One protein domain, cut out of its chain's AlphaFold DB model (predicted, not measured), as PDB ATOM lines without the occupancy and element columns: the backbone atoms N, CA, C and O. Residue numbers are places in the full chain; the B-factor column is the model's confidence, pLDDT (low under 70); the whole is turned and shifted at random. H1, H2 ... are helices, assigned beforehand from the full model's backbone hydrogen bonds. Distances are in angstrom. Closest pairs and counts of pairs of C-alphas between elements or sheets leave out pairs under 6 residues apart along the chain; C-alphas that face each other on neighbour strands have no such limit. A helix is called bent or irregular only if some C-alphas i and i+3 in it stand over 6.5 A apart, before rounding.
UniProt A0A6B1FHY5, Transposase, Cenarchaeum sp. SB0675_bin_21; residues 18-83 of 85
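AT A GLANCE: This is residues 18 to 83 of the 85 residues of the protein "Transposase" of Cenarchaeum sp. SB0675_bin_21 (UniProt A0A6B1FHY5). The model is a loose, elongated string of helices, not a packed bundle: H1 and H2 make a V at one end, H3 follows from the far end of H2 in the middle of the length, and the short H4 and H5 form a tail at the other end. Between H2 and H3 the chain swings out and comes back in a long loop, residues 44 to 57, and in the tail residues 68 to 77 stand free. The printed part has 66 residues with five named helices, in the order H1 H2 H3 H4 H5, and no named strand; the class is all helix. The radius of gyration of the C-alphas is 15.4 A, and the spans are 45 by 26 by 20 A.

IN THESE COORDINATES: H1, residues 18 to 30, begins at C-alpha 18 at (81.176, 115.268, 144.276) and is 19.8 A long. It is irregular: C-alphas 26 and 29 are 7.4 A apart. H2, residues 34 to 43, is 14.1 A long and ends at C-alpha 43 at (98.486, 120.323, 153.034). H3, residues 58 to 64, is 9.7 A long. H4 is residues 69 to 74, and H5, residues 78 to 81, ends at C-alpha 81 at (73.337, 108.005, 166.409).

HOW THE PARTS SIT: H1 and H2 only just touch, with 3 pairs of C-alphas within 8 A, and H1 does so with residues 24 to 28 alone. Their closest C-alphas, those of Ile 28 and Tyr 37, are 6.5 A apart. They run opposite ways at a steep tilt of 68 degrees, only just short of about perpendicular. H2 and H3 touch, with the closest C-alphas, those of Asn 42 and Leu 59, 5.1 A apart. They run the same way at a steep tilt of 45 degrees. H1 and H3 are apart, and so are H3 and H4. H4 and H5 are close but not clearly touching; their closest C-alphas, those of Arg 72 and Trp 78, are 7.5 A apart. In H2, H3 and H4 every O i to N i+4 pair is within hydrogen-bond range, and in H1 7 of 9 are. H5 is too short for such a pair, and its one O i to N i+3 pair is not within range.

THE WHOLE: The two C-alphas farthest apart, those of Trp 29 and Gln 74, are 45.2 A apart. Without residues 68 to 77, of which 69 to 74 belong to H4, the body spans 41 by 27 by 18 A. The printed part has no cut. The link from H2 to H3 is long, with 14 residues; the links H1 to H2, H3 to H4 and H4 to H5 are tight. The mean pLDDT of the printed part is 82.9, and residues 66 to 83 are under 70.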
ATOM      1  N   GLU A  18      81.557 114.470 145.445       90.69
ATOM      2  CA  GLU A  18      81.176 115.268 144.276       90.69
ATOM      3  C   GLU A  18      81.845 116.652 144.272       90.69
ATOM      4  O   GLU A  18      82.349 117.096 143.242       90.69
ATOM      5  N   ARG A  19      81.902 117.336 145.427       90.25
ATOM      6  CA  ARG A  19      82.622 118.618 145.561       90.25
ATOM      7  C   ARG A  19      84.127 118.468 145.354       90.25
ATOM      8  O   ARG A  19      84.738 119.352 144.752       90.25
ATOM      9  N   PHE A  20      84.708 117.372 145.841       92.06
ATOM     10  CA  PHE A  20      86.109 117.048 145.590       92.06
ATOM     11  C   PHE A  20      86.362 116.836 144.094       92.06
ATOM     12  O   PHE A  20      87.229 117.504 143.545       92.06
ATOM     13  N   HIS A  21      85.565 116.003 143.415       94.19
ATOM     14  CA  HIS A  21      85.717 115.754 141.976       94.19
ATOM     15  C   HIS A  21      85.578 117.025 141.139       94.19
ATOM     16  O   HIS A  21      86.347 117.213 140.207       94.19
ATOM     17  N   ARG A  22      84.659 117.925 141.503       94.19
ATOM     18  CA  ARG A  22      84.539 119.225 140.831       94.19
ATOM     19  C   ARG A  22      85.799 120.077 140.991       94.19
ATOM     20  O   ARG A  22      86.297 120.611 140.015       94.19
ATOM     21  N   SER A  23      86.327 120.163 142.214       94.25
ATOM     22  CA  SER A  23      87.579 120.892 142.472       94.25
ATOM     23  C   SER A  23      88.746 120.290 141.689       94.25
ATOM     24  O   SER A  23      89.540 121.019 141.109       94.25
ATOM     25  N   LEU A  24      88.818 118.958 141.652       95.81
ATOM     26  CA  LEU A  24      89.825 118.227 140.897       95.81
ATOM     27  C   LEU A  24      89.731 118.552 139.401       95.81
ATOM     28  O   LEU A  24      90.745 118.878 138.801       95.81
ATOM     29  N   GLU A  25      88.541 118.497 138.805       96.81
ATOM     30  CA  GLU A  25      88.336 118.785 137.378       96.81
ATOM     31  C   GLU A  25      88.777 120.208 136.993       96.81
ATOM     32  O   GLU A  25      89.412 120.392 135.952       96.81
ATOM     33  N   ASP A  26      88.504 121.186 137.860       95.81
ATOM     34  CA  ASP A  26      88.851 122.594 137.642       95.81
ATOM     35  C   ASP A  26      90.356 122.879 137.833       95.81
ATOM     36  O   ASP A  26      90.925 123.736 137.153       95.81
ATOM     37  N   GLU A  27      91.014 122.183 138.766       95.56
ATOM     38  CA  GLU A  27      92.355 122.543 139.254       95.56
ATOM     39  C   GLU A  27      93.476 121.604 138.768       95.56
ATOM     40  O   GLU A  27      94.631 122.028 138.711       95.56
ATOM     41  N   ILE A  28      93.185 120.349 138.396       96.19
ATOM     42  CA  ILE A  28      94.214 119.320 138.122       96.19
ATOM     43  C   ILE A  28      95.204 119.720 137.021       96.19
ATOM     44  O   ILE A  28      96.366 119.327 137.061       96.19
ATOM     45  N   TRP A  29      94.778 120.555 136.072       96.88
ATOM     46  CA  TRP A  29      95.598 121.033 134.953       96.88
ATOM     47  C   TRP A  29      96.798 121.891 135.377       96.88
ATOM     48  O   TRP A  29      97.709 122.095 134.576       96.88
ATOM     49  N   TYR A  30      96.817 122.389 136.618       96.69
ATOM     50  CA  TYR A  30      97.935 123.155 137.177       96.69
ATOM     51  C   TYR A  30      99.009 122.278 137.845       96.69
ATOM     52  O   TYR A  30     100.021 122.808 138.303       96.69
ATOM     53  N   TYR A  31      98.811 120.958 137.901       96.88
ATOM     54  CA  TYR A  31      99.676 120.020 138.616       96.88
ATOM     55  C   TYR A  31     100.274 118.984 137.661       96.88
ATOM     56  O   TYR A  31      99.706 118.666 136.618       96.88
ATOM     57  N   LEU A  32     101.451 118.460 138.012       95.38
ATOM     58  CA  LEU A  32     102.161 117.470 137.195       95.38
ATOM     59  C   LEU A  32     101.522 116.079 137.294       95.38
ATOM     60  O   LEU A  32     101.605 115.292 136.349       95.38
ATOM     61  N   SER A  33     100.876 115.777 138.420       97.00
ATOM     62  CA  SER A  33     100.204 114.508 138.669       97.00
ATOM     63  C   SER A  33      99.044 114.649 139.660       97.00
ATOM     64  O   SER A  33      98.890 115.663 140.345       97.00
ATOM     65  N   LEU A  34      98.229 113.594 139.752       95.44
ATOM     66  CA  LEU A  34      97.186 113.487 140.771       95.44
ATOM     67  C   LEU A  34      97.773 113.481 142.188       95.44
ATOM     68  O   LEU A  34      97.175 114.071 143.083       95.44
ATOM     69  N   ASP A  35      98.929 112.846 142.389       97.56
ATOM     70  CA  ASP A  35      99.574 112.783 143.701       97.56
ATOM     71  C   ASP A  35     100.000 114.181 144.168       97.56
ATOM     72  O   ASP A  35      99.694 114.562 145.298       97.56
ATOM     73  N   ASP A  36     100.579 114.989 143.270       97.12
ATOM     74  CA  ASP A  36     100.947 116.383 143.566       97.12
ATOM     75  C   ASP A  36      99.716 117.224 143.930       97.12
ATOM     76  O   ASP A  36      99.740 118.033 144.863       97.12
ATOM     77  N   TYR A  37      98.607 117.019 143.211       97.38
ATOM     78  CA  TYR A  37      97.349 117.691 143.519       97.38
ATOM     79  C   TYR A  37      96.801 117.275 144.886       97.38
ATOM     80  O   TYR A  37      96.371 118.127 145.662       97.38
ATOM     81  N   ILE A  38      96.818 115.979 145.204       96.38
ATOM     82  CA  ILE A  38      96.349 115.457 146.494       96.38
ATOM     83  C   ILE A  38      97.211 115.997 147.638       96.38
ATOM     84  O   ILE A  38      96.670 116.347 148.694       96.38
ATOM     85  N   GLU A  39      98.527 116.090 147.450       97.25
ATOM     86  CA  GLU A  39      99.428 116.692 148.431       97.25
ATOM     87  C   GLU A  39      99.052 118.155 148.687       97.25
ATOM     88  O   GLU A  39      98.784 118.524 149.836       97.25
ATOM     89  N   TYR A  40      98.923 118.964 147.632       96.62
ATOM     90  CA  TYR A  40      98.456 120.349 147.735       96.62
ATOM     91  C   TYR A  40      97.089 120.450 148.426       96.62
ATOM     92  O   TYR A  40      96.918 121.231 149.368       96.62
ATOM     93  N   TYR A  41      96.123 119.641 147.988       96.00
ATOM     94  CA  TYR A  41      94.753 119.661 148.489       96.00
ATOM     95  C   TYR A  41      94.723 119.443 150.000       96.00
ATOM     96  O   TYR A  41      94.014 120.137 150.724       96.00
ATOM     97  N   ASN A  42      95.513 118.492 150.493       95.31
ATOM     98  CA  ASN A  42      95.524 118.150 151.908       95.31
ATOM     99  C   ASN A  42      96.349 119.119 152.759       95.31
ATOM    100  O   ASN A  42      95.985 119.363 153.912       95.31
ATOM    101  N   THR A  43      97.458 119.639 152.228       96.12
ATOM    102  CA  THR A  43      98.486 120.323 153.034       96.12
ATOM    103  C   THR A  43      98.525 121.838 152.866       96.12
ATOM    104  O   THR A  43      99.066 122.506 153.742       96.12
ATOM    105  N   ALA A  44      97.955 122.388 151.791       94.56
ATOM    106  CA  ALA A  44      98.111 123.802 151.443       94.56
ATOM    107  C   ALA A  44      96.824 124.486 150.954       94.56
ATOM    108  O   ALA A  44      96.727 125.712 151.014       94.56
ATOM    109  N   ARG A  45      95.826 123.734 150.471       92.88
ATOM    110  CA  ARG A  45      94.570 124.312 149.978       92.88
ATOM    111  C   ARG A  45      93.784 124.981 151.104       92.88
ATOM    112  O   ARG A  45      93.445 124.353 152.107       92.88
ATOM    113  N   LEU A  46      93.435 126.248 150.893       89.62
ATOM    114  CA  LEU A  46      92.535 126.986 151.773       89.62
ATOM    115  C   LEU A  46      91.087 126.616 151.460       89.62
ATOM    116  O   LEU A  46      90.658 126.621 150.306       89.62
ATOM    117  N   HIS A  47      90.318 126.327 152.502       87.94
ATOM    118  CA  HIS A  47      88.906 125.993 152.389       87.94
ATOM    119  C   HIS A  47      88.066 126.985 153.187       87.94
ATOM    120  O   HIS A  47      88.149 127.022 154.407       87.94
ATOM    121  N   PHE A  48      87.171 127.716 152.515       85.38
ATOM    122  CA  PHE A  48      86.220 128.624 153.178       85.38
ATOM    123  C   PHE A  48      85.265 127.923 154.155       85.38
ATOM    124  O   PHE A  48      84.667 128.567 155.006       85.38
ATOM    125  N   SER A  49      85.085 126.608 154.016       87.06
ATOM    126  CA  SER A  49      84.295 125.795 154.944       87.06
ATOM    127  C   SER A  49      85.078 125.329 156.180       87.06
ATOM    128  O   SER A  49      84.521 124.582 156.982       87.06
ATOM    129  N   LEU A  50      86.365 125.672 156.283       90.50
ATOM    130  CA  LEU A  50      87.242 125.408 157.427       90.50
ATOM    131  C   LEU A  50      87.591 126.723 158.137       90.50
ATOM    132  O   LEU A  50      87.151 127.798 157.725       90.50
ATOM    133  N   ASP A  51      88.377 126.627 159.208       91.19
ATOM    134  CA  ASP A  51      88.884 127.778 159.957       91.19
ATOM    135  C   ASP A  51      89.937 128.559 159.145       91.19
ATOM    136  O   ASP A  51      91.150 128.380 159.283       91.19
ATOM    137  N   ILE A  52      89.441 129.402 158.236       88.69
ATOM    138  CA  ILE A  52      90.255 130.190 157.307       88.69
ATOM    139  C   ILE A  52      91.093 131.258 158.016       88.69
ATOM    140  O   ILE A  52      92.213 131.522 157.583       88.69
ATOM    141  N   ASP A  53      90.596 131.817 159.124       92.00
ATOM    142  CA  ASP A  53      91.306 132.833 159.911       92.00
ATOM    143  C   ASP A  53      92.599 132.269 160.517       92.00
ATOM    144  O   ASP A  53      93.589 132.985 160.673       92.00
ATOM    145  N   ASN A  54      92.615 130.961 160.795       91.25
ATOM    146  CA  ASN A  54      93.791 130.231 161.266       91.25
ATOM    147  C   ASN A  54      94.478 129.402 160.169       91.25
ATOM    148  O   ASN A  54      95.291 128.530 160.489       91.25
ATOM    149  N   TYR A  55      94.173 129.662 158.892       91.94
ATOM    150  CA  TYR A  55      94.736 128.953 157.735       91.94
ATOM    151  C   TYR A  55      94.628 127.426 157.860       91.94
ATOM    152  O   TYR A  55      95.547 126.683 157.509       91.94
ATOM    153  N   GLU A  56      93.512 126.941 158.401       93.19
ATOM    154  CA  GLU A  56      93.318 125.517 158.618       93.19
ATOM    155  C   GLU A  56      93.217 124.757 157.293       93.19
ATOM    156  O   GLU A  56      92.358 125.018 156.448       93.19
ATOM    157  N   THR A  57      94.080 123.754 157.148       94.56
ATOM    158  CA  THR A  57      94.106 122.865 155.985       94.56
ATOM    159  C   THR A  57      93.226 121.636 156.215       94.56
ATOM    160  O   THR A  57      92.950 121.270 157.366       94.56
ATOM    161  N   PRO A  58      92.808 120.919 155.156       93.38
ATOM    162  CA  PRO A  58      92.035 119.688 155.308       93.38
ATOM    163  C   PRO A  58      92.722 118.634 156.178       93.38
ATOM    164  O   PRO A  58      92.052 117.983 156.983       93.38
ATOM    165  N   LEU A  59      94.047 118.492 156.078       92.88
ATOM    166  CA  LEU A  59      94.805 117.572 156.926       92.88
ATOM    167  C   LEU A  59      94.767 117.996 158.401       92.88
ATOM    168  O   LEU A  59      94.575 117.151 159.280       92.88
ATOM    169  N   MET A  60      94.899 119.295 158.685       91.44
ATOM    170  CA  MET A  60      94.766 119.828 160.045       91.44
ATOM    171  C   MET A  60      93.361 119.589 160.594       91.44
ATOM    172  O   MET A  60      93.228 119.038 161.686       91.44
ATOM    173  N   ALA A  61      92.322 119.919 159.825       90.25
ATOM    174  CA  ALA A  61      90.934 119.683 160.207       90.25
ATOM    175  C   ALA A  61      90.656 118.191 160.442       90.25
ATOM    176  O   ALA A  61      89.988 117.832 161.409       90.25
ATOM    177  N   PHE A  62      91.205 117.297 159.614       88.31
ATOM    178  CA  PHE A  62      91.102 115.849 159.809       88.31
ATOM    179  C   PHE A  62      91.762 115.398 161.118       88.31
ATOM    180  O   PHE A  62      91.176 114.616 161.871       88.31
ATOM    181  N   HIS A  63      92.955 115.912 161.426       84.75
ATOM    182  CA  HIS A  63      93.643 115.618 162.682       84.75
ATOM    183  C   HIS A  63      92.913 116.189 163.902       84.75
ATOM    184  O   HIS A  63      92.799 115.479 164.901       84.75
ATOM    185  N   LYS A  64      92.357 117.406 163.819       84.25
ATOM    186  CA  LYS A  64      91.520 117.999 164.877       84.25
ATOM    187  C   LYS A  64      90.202 117.246 165.056       84.25
ATOM    188  O   LYS A  64      89.763 117.037 166.180       84.25
ATOM    189  N   LYS A  65      89.595 116.778 163.959       75.62
ATOM    190  CA  LYS A  65      88.362 115.975 163.954       75.62
ATOM    191  C   LYS A  65      88.581 114.538 164.431       75.62
ATOM    192  O   LYS A  65      87.622 113.765 164.483       75.62
ATOM    193  N   LYS A  66      89.795 114.141 164.835       56.09
ATOM    194  CA  LYS A  66      89.936 112.947 165.670       56.09
ATOM    195  C   LYS A  66      89.149 113.191 166.955       56.09
ATOM    196  O   LYS A  66      89.665 113.775 167.899       56.09
ATOM    197  N   ALA A  67      87.903 112.708 166.959       53.94
ATOM    198  CA  ALA A  67      87.157 112.336 168.144       53.94
ATOM    199  C   ALA A  67      88.176 111.826 169.154       53.94
ATOM    200  O   ALA A  67      88.959 110.922 168.818       53.94
ATOM    201  N   THR A  68      88.237 112.468 170.318       54.69
ATOM    202  CA  THR A  68      89.162 112.095 171.378       54.69
ATOM    203  C   THR A  68      89.073 110.576 171.508       54.69
ATOM    204  O   THR A  68      87.985 110.006 171.388       54.69
ATOM    205  N   VAL A  69      90.192 109.873 171.680       55.81
ATOM    206  CA  VAL A  69      90.136 108.419 171.933       55.81
ATOM    207  C   VAL A  69      89.119 108.124 173.047       55.81
ATOM    208  O   VAL A  69      88.372 107.158 172.965       55.81
ATOM    209  N   GLU A  70      89.004 109.052 173.996       56.47
ATOM    210  CA  GLU A  70      87.957 109.164 175.005       56.47
ATOM    211  C   GLU A  70      86.524 109.230 174.438       56.47
ATOM    212  O   GLU A  70      85.699 108.411 174.818       56.47
ATOM    213  N   THR A  71      86.220 110.099 173.471       56.00
ATOM    214  CA  THR A  71      84.912 110.164 172.789       56.00
ATOM    215  C   THR A  71      84.554 108.846 172.098       56.00
ATOM    216  O   THR A  71      83.424 108.386 172.218       56.00
ATOM    217  N   ARG A  72      85.520 108.189 171.437       53.78
ATOM    218  CA  ARG A  72      85.319 106.860 170.820       53.78
ATOM    219  C   ARG A  72      85.205 105.731 171.846       53.78
ATOM    220  O   ARG A  72      84.544 104.737 171.575       53.78
ATOM    221  N   SER A  73      85.868 105.864 172.993       58.34
ATOM    222  CA  SER A  73      85.806 104.897 174.091       58.34
ATOM    223  C   SER A  73      84.503 105.004 174.883       58.34
ATOM    224  O   SER A  73      84.036 103.991 175.391       58.34
ATOM    225  N   GLN A  74      83.951 106.212 175.024       64.75
ATOM    226  CA  GLN A  74      82.724 106.489 175.775       64.75
ATOM    227  C   GLN A  74      81.468 106.264 174.929       64.75
ATOM    228  O   GLN A  74      80.480 105.745 175.437       64.75
ATOM    229  N   ASN A  75      81.506 106.600 173.637       62.16
ATOM    230  CA  ASN A  75      80.451 106.247 172.694       62.16
ATOM    231  C   ASN A  75      81.084 105.727 171.392       62.16
ATOM    232  O   ASN A  75      81.446 106.524 170.532       62.16
ATOM    233  N   PRO A  76      81.248 104.405 171.223       61.25
ATOM    234  CA  PRO A  76      81.833 103.829 170.013       61.25
ATOM    235  C   PRO A  76      80.916 103.922 168.781       61.25
ATOM    236  O   PRO A  76      81.422 103.864 167.660       61.25
ATOM    237  N   THR A  77      79.608 104.109 168.975       58.91
ATOM    238  CA  THR A  77      78.572 104.208 167.929       58.91
ATOM    239  C   THR A  77      78.114 105.643 167.677       58.91
ATOM    240  O   THR A  77      77.141 105.855 166.971       58.91
ATOM    241  N   TRP A  78      78.838 106.647 168.174       61.97
ATOM    242  CA  TRP A  78      78.471 108.065 168.046       61.97
ATOM    243  C   TRP A  78      78.230 108.546 166.606       61.97
ATOM    244  O   TRP A  78      77.522 109.520 166.396       61.97
ATOM    245  N   MET A  79      78.829 107.884 165.609       49.09
ATOM    246  CA  MET A  79      78.581 108.173 164.191       49.09
ATOM    247  C   MET A  79      77.273 107.566 163.663       49.09
ATOM    248  O   MET A  79      76.821 107.971 162.599       49.09
ATOM    249  N   GLU A  80      76.713 106.571 164.348       60.34
ATOM    250  CA  GLU A  80      75.469 105.880 163.989       60.34
ATOM    251  C   GLU A  80      74.243 106.584 164.589       60.34
ATOM    252  O   GLU A  80      73.186 106.593 163.962       60.34
ATOM    253  N   ASP A  81      74.403 107.244 165.741       54.91
ATOM    254  CA  ASP A  81      73.337 108.005 166.409       54.91
ATOM    255  C   ASP A  81      72.858 109.214 165.568       54.91
ATOM    256  O   ASP A  81      71.673 109.539 165.573       54.91
ATOM    257  N   ASP A  82      73.746 109.815 164.767       49.81
ATOM    258  CA  ASP A  82      73.440 110.942 163.864       49.81
ATOM    259  C   ASP A  82      72.742 110.514 162.547       49.81
ATOM    260  O   ASP A  82      72.430 111.354 161.701       49.81
ATOM    261  N   ILE A  83      72.531 109.210 162.312       49.88
ATOM    262  CA  ILE A  83      71.964 108.676 161.053       49.88
ATOM    263  C   ILE A  83      70.419 108.634 161.088       49.88
ATOM    264  O   ILE A  83      69.785 108.336 160.072       49.88
TER     265      ILE A  83